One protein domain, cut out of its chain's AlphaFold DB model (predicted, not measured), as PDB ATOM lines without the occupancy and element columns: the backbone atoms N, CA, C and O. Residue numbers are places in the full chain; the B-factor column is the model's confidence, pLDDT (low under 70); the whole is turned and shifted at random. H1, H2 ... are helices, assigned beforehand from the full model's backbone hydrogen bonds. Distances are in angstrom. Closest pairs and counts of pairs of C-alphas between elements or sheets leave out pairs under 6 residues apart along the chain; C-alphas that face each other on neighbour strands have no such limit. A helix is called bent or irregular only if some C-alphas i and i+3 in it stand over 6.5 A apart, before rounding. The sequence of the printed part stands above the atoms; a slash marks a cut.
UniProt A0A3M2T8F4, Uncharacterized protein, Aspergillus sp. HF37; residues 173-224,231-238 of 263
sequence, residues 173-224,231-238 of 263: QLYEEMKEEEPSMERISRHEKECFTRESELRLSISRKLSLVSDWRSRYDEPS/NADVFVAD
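Overview. This is residues 173 to 224 and 231 to 238 of the 263 residues of an uncharacterized protein of Aspergillus sp. HF37 (UniProt A0A3M2T8F4). The model is an open ring of four helices round a nearly empty middle: H1 and H2 make one side, the chain turns at residues 196 to 200, and H3 and H4 make the other side back toward H1. After a cut, residues 231 to 238 form a separate helix-free tail outside the ring, on the side of H3. The printed part has 60 residues with four named helices, H1 to H4 in that order, and no named strand; its class is all helix. It is loose, with a radius of gyration of the C-alphas of 14.2 A and spans of 39 by 29 by 20 A.

Along the chain. Find C-alpha 173 at (425.387, 481.210, 875.289), where H1, residues 173 to 180, begins. Next comes H2, residues 185 to 195, 15.1 A from first to last C-alpha. Look for C-alpha 201 at (401.456, 505.696, 866.083), where H3, the longest helix, begins; it runs 19.9 A to residue 214. H4, residues 217 to 220, ends at C-alpha 220 at (417.480, 484.041, 879.202); it is neither bent nor irregular, but only just: C-alphas 217 and 220 are 6.4 A apart.

Arrangement. Begin at H1, which is close to but not clearly touching H4; their closest C-alphas, those of Tyr 175 and Tyr 220, are 7.5 A apart. H1 and H2 are apart. H2 and H3 are close but not clearly touching, with the closest C-alphas, those of Glu 192 and Leu 204, 7.6 A apart. They run opposite ways at a steep tilt of 51 degrees. H3 and H4 are apart. In H1, H2 and H3 every O i to N i+4 pair is within hydrogen-bond range; H4 is too short for such a pair.

Size, cuts and confidence. The C-alphas farthest apart, those of Arg 198 and Ser 224, are 40.3 A apart. Residues 177 to 191 stand free. The three links between helices are tight. At the cut, residues 225 to 230 are not printed, and C-alphas 224 and 231 are 13.5 A apart. Look for pLDDT under 70 at residues 197 to 199, 222 to 224 and 231 to 233; the mean of the printed part is 80.4.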
ATOM      1  N   GLN A 173     424.202 480.861 876.059       91.25
ATOM      2  CA  GLN A 173     425.387 481.210 875.289       91.25
ATOM      3  C   GLN A 173     425.006 481.541 873.843       91.25
ATOM      4  O   GLN A 173     425.354 482.614 873.365       91.25
ATOM      5  N   LEU A 174     424.222 480.676 873.189       90.75
ATOM      6  CA  LEU A 174     423.760 480.919 871.822       90.75
ATOM      7  C   LEU A 174     422.946 482.218 871.707       90.75
ATOM      8  O   LEU A 174     423.095 482.964 870.746       90.75
ATOM      9  N   TYR A 175     422.098 482.513 872.694       89.44
ATOM     10  CA  TYR A 175     421.341 483.761 872.732       89.44
ATOM     11  C   TYR A 175     422.249 484.999 872.823       89.44
ATOM     12  O   TYR A 175     421.991 485.986 872.135       89.44
ATOM     13  N   GLU A 176     423.315 484.961 873.629       89.69
ATOM     14  CA  GLU A 176     424.289 486.060 873.678       89.69
ATOM     15  C   GLU A 176     425.078 486.185 872.366       89.69
ATOM     16  O   GLU A 176     425.266 487.303 871.900       89.69
ATOM     17  N   GLU A 177     425.445 485.076 871.715       91.19
ATOM     18  CA  GLU A 177     426.074 485.094 870.383       91.19
ATOM     19  C   GLU A 177     425.152 485.752 869.337       91.19
ATOM     20  O   GLU A 177     425.557 486.671 868.630       91.19
ATOM     21  N   MET A 178     423.870 485.370 869.293       88.06
ATOM     22  CA  MET A 178     422.884 485.974 868.383       88.06
ATOM     23  C   MET A 178     422.661 487.471 868.643       88.06
ATOM     24  O   MET A 178     422.319 488.229 867.736       88.06
ATOM     25  N   LYS A 179     422.831 487.911 869.890       85.94
ATOM     26  CA  LYS A 179     422.660 489.308 870.295       85.94
ATOM     27  C   LYS A 179     423.802 490.200 869.813       85.94
ATOM     28  O   LYS A 179     423.582 491.396 869.637       85.94
ATOM     29  N   GLU A 180     424.986 489.651 869.549       87.38
ATOM     30  CA  GLU A 180     426.085 490.400 868.925       87.38
ATOM     31  C   GLU A 180     425.749 490.826 867.486       87.38
ATOM     32  O   GLU A 180     426.220 491.865 867.018       87.38
ATOM     33  N   GLU A 181     424.877 490.074 866.806       86.06
ATOM     34  CA  GLU A 181     424.379 490.393 865.465       86.06
ATOM     35  C   GLU A 181     423.151 491.328 865.475       86.06
ATOM     36  O   GLU A 181     422.719 491.793 864.411       86.06
ATOM     37  N   GLU A 182     422.582 491.656 866.649       84.38
ATOM     38  CA  GLU A 182     421.434 492.566 866.721       84.38
ATOM     39  C   GLU A 182     421.820 493.977 866.218       84.38
ATOM     40  O   GLU A 182     422.839 494.558 866.607       84.38
ATOM     41  N   PRO A 183     420.986 494.602 865.366       84.88
ATOM     42  CA  PRO A 183     421.226 495.964 864.918       84.88
ATOM     43  C   PRO A 183     421.161 496.953 866.089       84.88
ATOM     44  O   PRO A 183     420.377 496.801 867.022       84.88
ATOM     45  N   SER A 184     421.938 498.039 866.003       88.19
ATOM     46  CA  SER A 184     421.917 499.094 867.023       88.19
ATOM     47  C   SER A 184     420.511 499.673 867.235       88.19
ATOM     48  O   SER A 184     419.700 499.741 866.307       88.19
ATOM     49  N   MET A 185     420.239 500.183 868.442       84.81
ATOM     50  CA  MET A 185     418.951 500.813 868.786       84.81
ATOM     51  C   MET A 185     418.538 501.925 867.809       84.81
ATOM     52  O   MET A 185     417.356 502.111 867.530       84.81
ATOM     53  N   GLU A 186     419.506 502.649 867.251       86.69
ATOM     54  CA  GLU A 186     419.274 503.682 866.238       86.69
ATOM     55  C   GLU A 186     418.789 503.088 864.913       86.69
ATOM     56  O   GLU A 186     417.862 503.621 864.298       86.69
ATOM     57  N   ARG A 187     419.382 501.966 864.479       87.69
ATOM     58  CA  ARG A 187     418.935 501.229 863.292       87.69
ATOM     59  C   ARG A 187     417.556 500.621 863.522       87.69
ATOM     60  O   ARG A 187     416.719 500.733 862.635       87.69
ATOM     61  N   ILE A 188     417.298 500.040 864.696       85.44
ATOM     62  CA  ILE A 188     415.972 499.518 865.065       85.44
ATOM     63  C   ILE A 188     414.932 500.640 865.004       85.44
ATOM     64  O   ILE A 188     413.935 500.511 864.307       85.44
ATOM     65  N   SER A 189     415.197 501.779 865.648       84.44
ATOM     66  CA  SER A 189     414.290 502.934 865.663       84.44
ATOM     67  C   SER A 189     414.010 503.488 864.261       84.44
ATOM     68  O   SER A 189     412.885 503.889 863.962       84.44
ATOM     69  N   ARG A 190     415.015 503.488 863.373       85.62
ATOM     70  CA  ARG A 190     414.839 503.883 861.970       85.62
ATOM     71  C   ARG A 190     413.929 502.910 861.220       85.62
ATOM     72  O   ARG A 190     412.954 503.365 860.631       85.62
ATOM     73  N   HIS A 191     414.192 501.605 861.305       84.81
ATOM     74  CA  HIS A 191     413.347 500.592 860.669       84.81
ATOM     75  C   HIS A 191     411.924 500.588 861.236       84.81
ATOM     76  O   HIS A 191     410.975 500.477 860.473       84.81
ATOM     77  N   GLU A 192     411.741 500.764 862.550       84.69
ATOM     78  CA  GLU A 192     410.408 500.902 863.149       84.69
ATOM     79  C   GLU A 192     409.662 502.098 862.548       84.69
ATOM     80  O   GLU A 192     408.514 501.964 862.134       84.69
ATOM     81  N   LYS A 193     410.311 503.264 862.444       82.50
ATOM     82  CA  LYS A 193     409.691 504.434 861.811       82.50
ATOM     83  C   LYS A 193     409.326 504.157 860.359       82.50
ATOM     84  O   LYS A 193     408.227 504.511 859.962       82.50
ATOM     85  N   GLU A 194     410.199 503.515 859.591       83.50
ATOM     86  CA  GLU A 194     409.935 503.148 858.195       83.50
ATOM     87  C   GLU A 194     408.772 502.150 858.076       83.50
ATOM     88  O   GLU A 194     407.815 502.432 857.360       83.50
ATOM     89  N   CYS A 195     408.770 501.053 858.834       78.06
ATOM     90  CA  CYS A 195     407.692 500.058 858.826       78.06
ATOM     91  C   CYS A 195     406.339 500.654 859.237       78.06
ATOM     92  O   CYS A 195     405.312 500.327 858.646       78.06
ATOM     93  N   PHE A 196     406.335 501.559 860.218       79.62
ATOM     94  CA  PHE A 196     405.123 502.203 860.715       79.62
ATOM     95  C   PHE A 196     404.892 503.607 860.123       79.62
ATOM     96  O   PHE A 196     404.033 504.325 860.612       79.62
ATOM     97  N   THR A 197     405.580 504.031 859.048       68.31
ATOM     98  CA  THR A 197     405.369 505.388 858.477       68.31
ATOM     99  C   THR A 197     403.959 505.581 857.918       68.31
ATOM    100  O   THR A 197     403.445 506.698 857.909       68.31
ATOM    101  N   ARG A 198     403.336 504.506 857.422       59.91
ATOM    102  CA  ARG A 198     401.965 504.510 856.876       59.91
ATOM    103  C   ARG A 198     400.906 504.079 857.886       59.91
ATOM    104  O   ARG A 198     399.715 504.202 857.615       59.91
ATOM    105  N   GLU A 199     401.333 503.564 859.027       60.81
ATOM    106  CA  GLU A 199     400.472 502.985 860.042       60.81
ATOM    107  C   GLU A 199     400.455 503.890 861.279       60.81
ATOM    108  O   GLU A 199     401.476 504.423 861.686       60.81
ATOM    109  N   SER A 200     399.288 504.108 861.887       71.69
ATOM    110  CA  SER A 200     399.145 505.032 863.027       71.69
ATOM    111  C   SER A 200     400.154 504.754 864.156       71.69
ATOM    112  O   SER A 200     400.404 503.585 864.465       71.69
ATOM    113  N   GLU A 201     400.614 505.793 864.866       80.31
ATOM    114  CA  GLU A 201     401.456 505.696 866.083       80.31
ATOM    115  C   GLU A 201     400.916 504.702 867.134       80.31
ATOM    116  O   GLU A 201     401.662 504.128 867.935       80.31
ATOM    117  N   LEU A 202     399.604 504.457 867.102       81.19
ATOM    118  CA  LEU A 202     398.913 503.456 867.902       81.19
ATOM    119  C   LEU A 202     399.426 502.028 867.652       81.19
ATOM    120  O   LEU A 202     399.654 501.298 868.613       81.19
ATOM    121  N   ARG A 203     399.673 501.628 866.398       81.19
ATOM    122  CA  ARG A 203     400.179 500.282 866.066       81.19
ATOM    123  C   ARG A 203     401.616 500.083 866.534       81.19
ATOM    124  O   ARG A 203     401.917 499.047 867.125       81.19
ATOM    125  N   LEU A 204     402.464 501.101 866.382       83.88
ATOM    126  CA  LEU A 204     403.814 501.098 866.954       83.88
ATOM    127  C   LEU A 204     403.765 500.964 868.486       83.88
ATOM    128  O   LEU A 204     404.515 500.186 869.077       83.88
ATOM    129  N   SER A 205     402.846 501.682 869.135       85.50
ATOM    130  CA  SER A 205     402.656 501.615 870.588       85.50
ATOM    131  C   SER A 205     402.173 500.239 871.053       85.50
ATOM    132  O   SER A 205     402.653 499.735 872.070       85.50
ATOM    133  N   ILE A 206     401.252 499.614 870.312       86.19
ATOM    134  CA  ILE A 206     400.798 498.241 870.568       86.19
ATOM    135  C   ILE A 206     401.972 497.275 870.421       86.19
ATOM    136  O   ILE A 206     402.232 496.522 871.353       86.19
ATOM    137  N   SER A 207     402.719 497.349 869.317       84.88
ATOM    138  CA  SER A 207     403.892 496.503 869.071       84.88
ATOM    139  C   SER A 207     404.888 496.561 870.235       84.88
ATOM    140  O   SER A 207     405.181 495.539 870.852       84.88
ATOM    141  N   ARG A 208     405.298 497.766 870.656       85.75
ATOM    142  CA  ARG A 208     406.218 497.949 871.793       85.75
ATOM    143  C   ARG A 208     405.674 497.387 873.105       85.75
ATOM    144  O   ARG A 208     406.422 496.786 873.876       85.75
ATOM    145  N   LYS A 209     404.374 497.560 873.371       87.06
ATOM    146  CA  LYS A 209     403.726 496.978 874.556       87.06
ATOM    147  C   LYS A 209     403.702 495.453 874.490       87.06
ATOM    148  O   LYS A 209     403.967 494.821 875.505       87.06
ATOM    149  N   LEU A 210     403.427 494.865 873.327       87.00
ATOM    150  CA  LEU A 210     403.462 493.415 873.137       87.00
ATOM    151  C   LEU A 210     404.874 492.867 873.342       87.00
ATOM    152  O   LEU A 210     405.030 491.889 874.068       87.00
ATOM    153  N   SER A 211     405.902 493.528 872.804       83.81
ATOM    154  CA  SER A 211     407.302 493.166 873.050       83.81
ATOM    155  C   SER A 211     407.635 493.192 874.543       83.81
ATOM    156  O   SER A 211     408.190 492.222 875.057       83.81
ATOM    157  N   LEU A 212     407.231 494.245 875.260       84.44
ATOM    158  CA  LEU A 212     407.440 494.364 876.705       84.44
ATOM    159  C   LEU A 212     406.705 493.265 877.486       84.44
ATOM    160  O   LEU A 212     407.301 492.592 878.321       84.44
ATOM    161  N   VAL A 213     405.416 493.067 877.205       83.69
ATOM    162  CA  VAL A 213     404.575 492.079 877.897       83.69
ATOM    163  C   VAL A 213     405.012 490.657 877.576       83.69
ATOM    164  O   VAL A 213     404.879 489.792 878.435       83.69
ATOM    165  N   SER A 214     405.551 490.393 876.383       81.44
ATOM    166  CA  SER A 214     406.106 489.080 876.042       81.44
ATOM    167  C   SER A 214     407.232 488.668 876.990       81.44
ATOM    168  O   SER A 214     407.444 487.466 877.196       81.44
ATOM    169  N   ASP A 215     407.913 489.666 877.569       80.88
ATOM    170  CA  ASP A 215     409.058 489.532 878.465       80.88
ATOM    171  C   ASP A 215     410.135 488.609 877.874       80.88
ATOM    172  O   ASP A 215     410.798 487.875 878.593       80.88
ATOM    173  N   TRP A 216     410.244 488.560 876.538       77.44
ATOM    174  CA  TRP A 216     411.022 487.543 875.829       77.44
ATOM    175  C   TRP A 216     412.507 487.574 876.188       77.44
ATOM    176  O   TRP A 216     413.074 486.545 876.546       77.44
ATOM    177  N   ARG A 217     413.110 488.767 876.139       76.75
ATOM    178  CA  ARG A 217     414.546 488.969 876.379       76.75
ATOM    179  C   ARG A 217     414.971 488.518 877.772       76.75
ATOM    180  O   ARG A 217     416.038 487.947 877.924       76.75
ATOM    181  N   SER A 218     414.106 488.711 878.764       76.94
ATOM    182  CA  SER A 218     414.435 488.394 880.150       76.94
ATOM    183  C   SER A 218     414.377 486.898 880.461       76.94
ATOM    184  O   SER A 218     414.824 486.466 881.519       76.94
ATOM    185  N   ARG A 219     413.857 486.064 879.552       78.69
ATOM    186  CA  ARG A 219     413.743 484.614 879.790       78.69
ATOM    187  C   ARG A 219     415.092 483.904 879.832       78.69
ATOM    188  O   ARG A 219     415.189 482.839 880.441       78.69
ATOM    189  N   TYR A 220     416.100 484.510 879.216       83.56
ATOM    190  CA  TYR A 220     417.480 484.041 879.202       83.56
ATOM    191  C   TYR A 220     418.316 484.606 880.362       83.56
ATOM    192  O   TYR A 220     419.385 484.071 880.658       83.56
ATOM    193  N   ASP A 221     417.806 485.619 881.074       78.38
ATOM    194  CA  ASP A 221     418.514 486.289 882.165       78.38
ATOM    195  C   ASP A 221     418.571 485.437 883.450       78.38
ATOM    196  O   ASP A 221     417.862 484.439 883.645       78.38
ATOM    197  N   GLU A 222     419.436 485.847 884.381       68.44
ATOM    198  CA  GLU A 222     419.506 485.230 885.700       68.44
ATOM    199  C   GLU A 222     418.242 485.491 886.556       68.44
ATOM    200  O   GLU A 222     417.621 486.556 886.456       68.44
ATOM    201  N   PRO A 223     417.886 484.564 887.477       60.59
ATOM    202  CA  PRO A 223     416.632 484.592 888.254       60.59
ATOM    203  C   PRO A 223     416.409 485.822 889.155       60.59
ATOM    204  O   PRO A 223     415.337 485.967 889.759       60.59
ATOM    205  N   SER A 224     417.430 486.666 889.316       57.53
ATOM    206  CA  SER A 224     417.437 487.861 890.164       57.53
ATOM    207  C   SER A 224     416.746 489.070 889.519       57.53
ATOM    208  O   SER A 224     416.458 490.047 890.216       57.53
ATOM    209  N   ASN A 231     406.036 484.093 887.011       62.66
ATOM    210  CA  ASN A 231     405.311 482.831 887.229       62.66
ATOM    211  C   ASN A 231     404.259 482.535 886.148       62.66
ATOM    212  O   ASN A 231     403.483 481.596 886.298       62.66
ATOM    213  N   ALA A 232     404.190 483.341 885.087       65.19
ATOM    214  CA  ALA A 232     403.169 483.175 884.060       65.19
ATOM    215  C   ALA A 232     403.624 482.173 882.991       65.19
ATOM    216  O   ALA A 232     404.821 481.979 882.764       65.19
ATOM    217  N   ASP A 233     402.660 481.557 882.313       67.25
ATOM    218  CA  ASP A 233     402.940 480.743 881.133       67.25
ATOM    219  C   ASP A 233     403.555 481.587 880.008       67.25
ATOM    220  O   ASP A 233     403.459 482.826 879.989       67.25
ATOM    221  N   VAL A 234     404.187 480.885 879.062       72.69
ATOM    222  CA  VAL A 234     404.741 481.442 877.822       72.69
ATOM    223  C   VAL A 234     403.711 482.387 877.203       72.69
ATOM    224  O   VAL A 234     402.552 482.026 877.018       72.69
ATOM    225  N   PHE A 235     404.122 483.620 876.905       78.50
ATOM    226  CA  PHE A 235     403.272 484.543 876.156       78.50
ATOM    227  C   PHE A 235     402.988 483.975 874.760       78.50
ATOM    228  O   PHE A 235     403.925 483.707 874.006       78.50
ATOM    229  N   VAL A 236     401.707 483.810 874.429       76.94
ATOM    230  CA  VAL A 236     401.229 483.353 873.122       76.94
ATOM    231  C   VAL A 236     400.302 484.429 872.573       76.94
ATOM    232  O   VAL A 236     399.343 484.813 873.239       76.94
ATOM    233  N   ALA A 237     400.596 484.919 871.370       80.75
ATOM    234  CA  ALA A 237     399.747 485.874 870.668       80.75
ATOM    235  C   ALA A 237     398.614 485.139 869.934       80.75
ATOM    236  O   ALA A 237     398.619 485.031 868.710       80.75
ATOM    237  N   ASP A 238     397.692 484.561 870.706       79.06
ATOM    238  CA  ASP A 238     396.576 483.770 870.190       79.06
ATOM    239  C   ASP A 238     395.383 484.636 869.744       79.06
ATOM    240  O   ASP A 238     395.364 485.860 869.893       79.06
TER     241      ASP A 238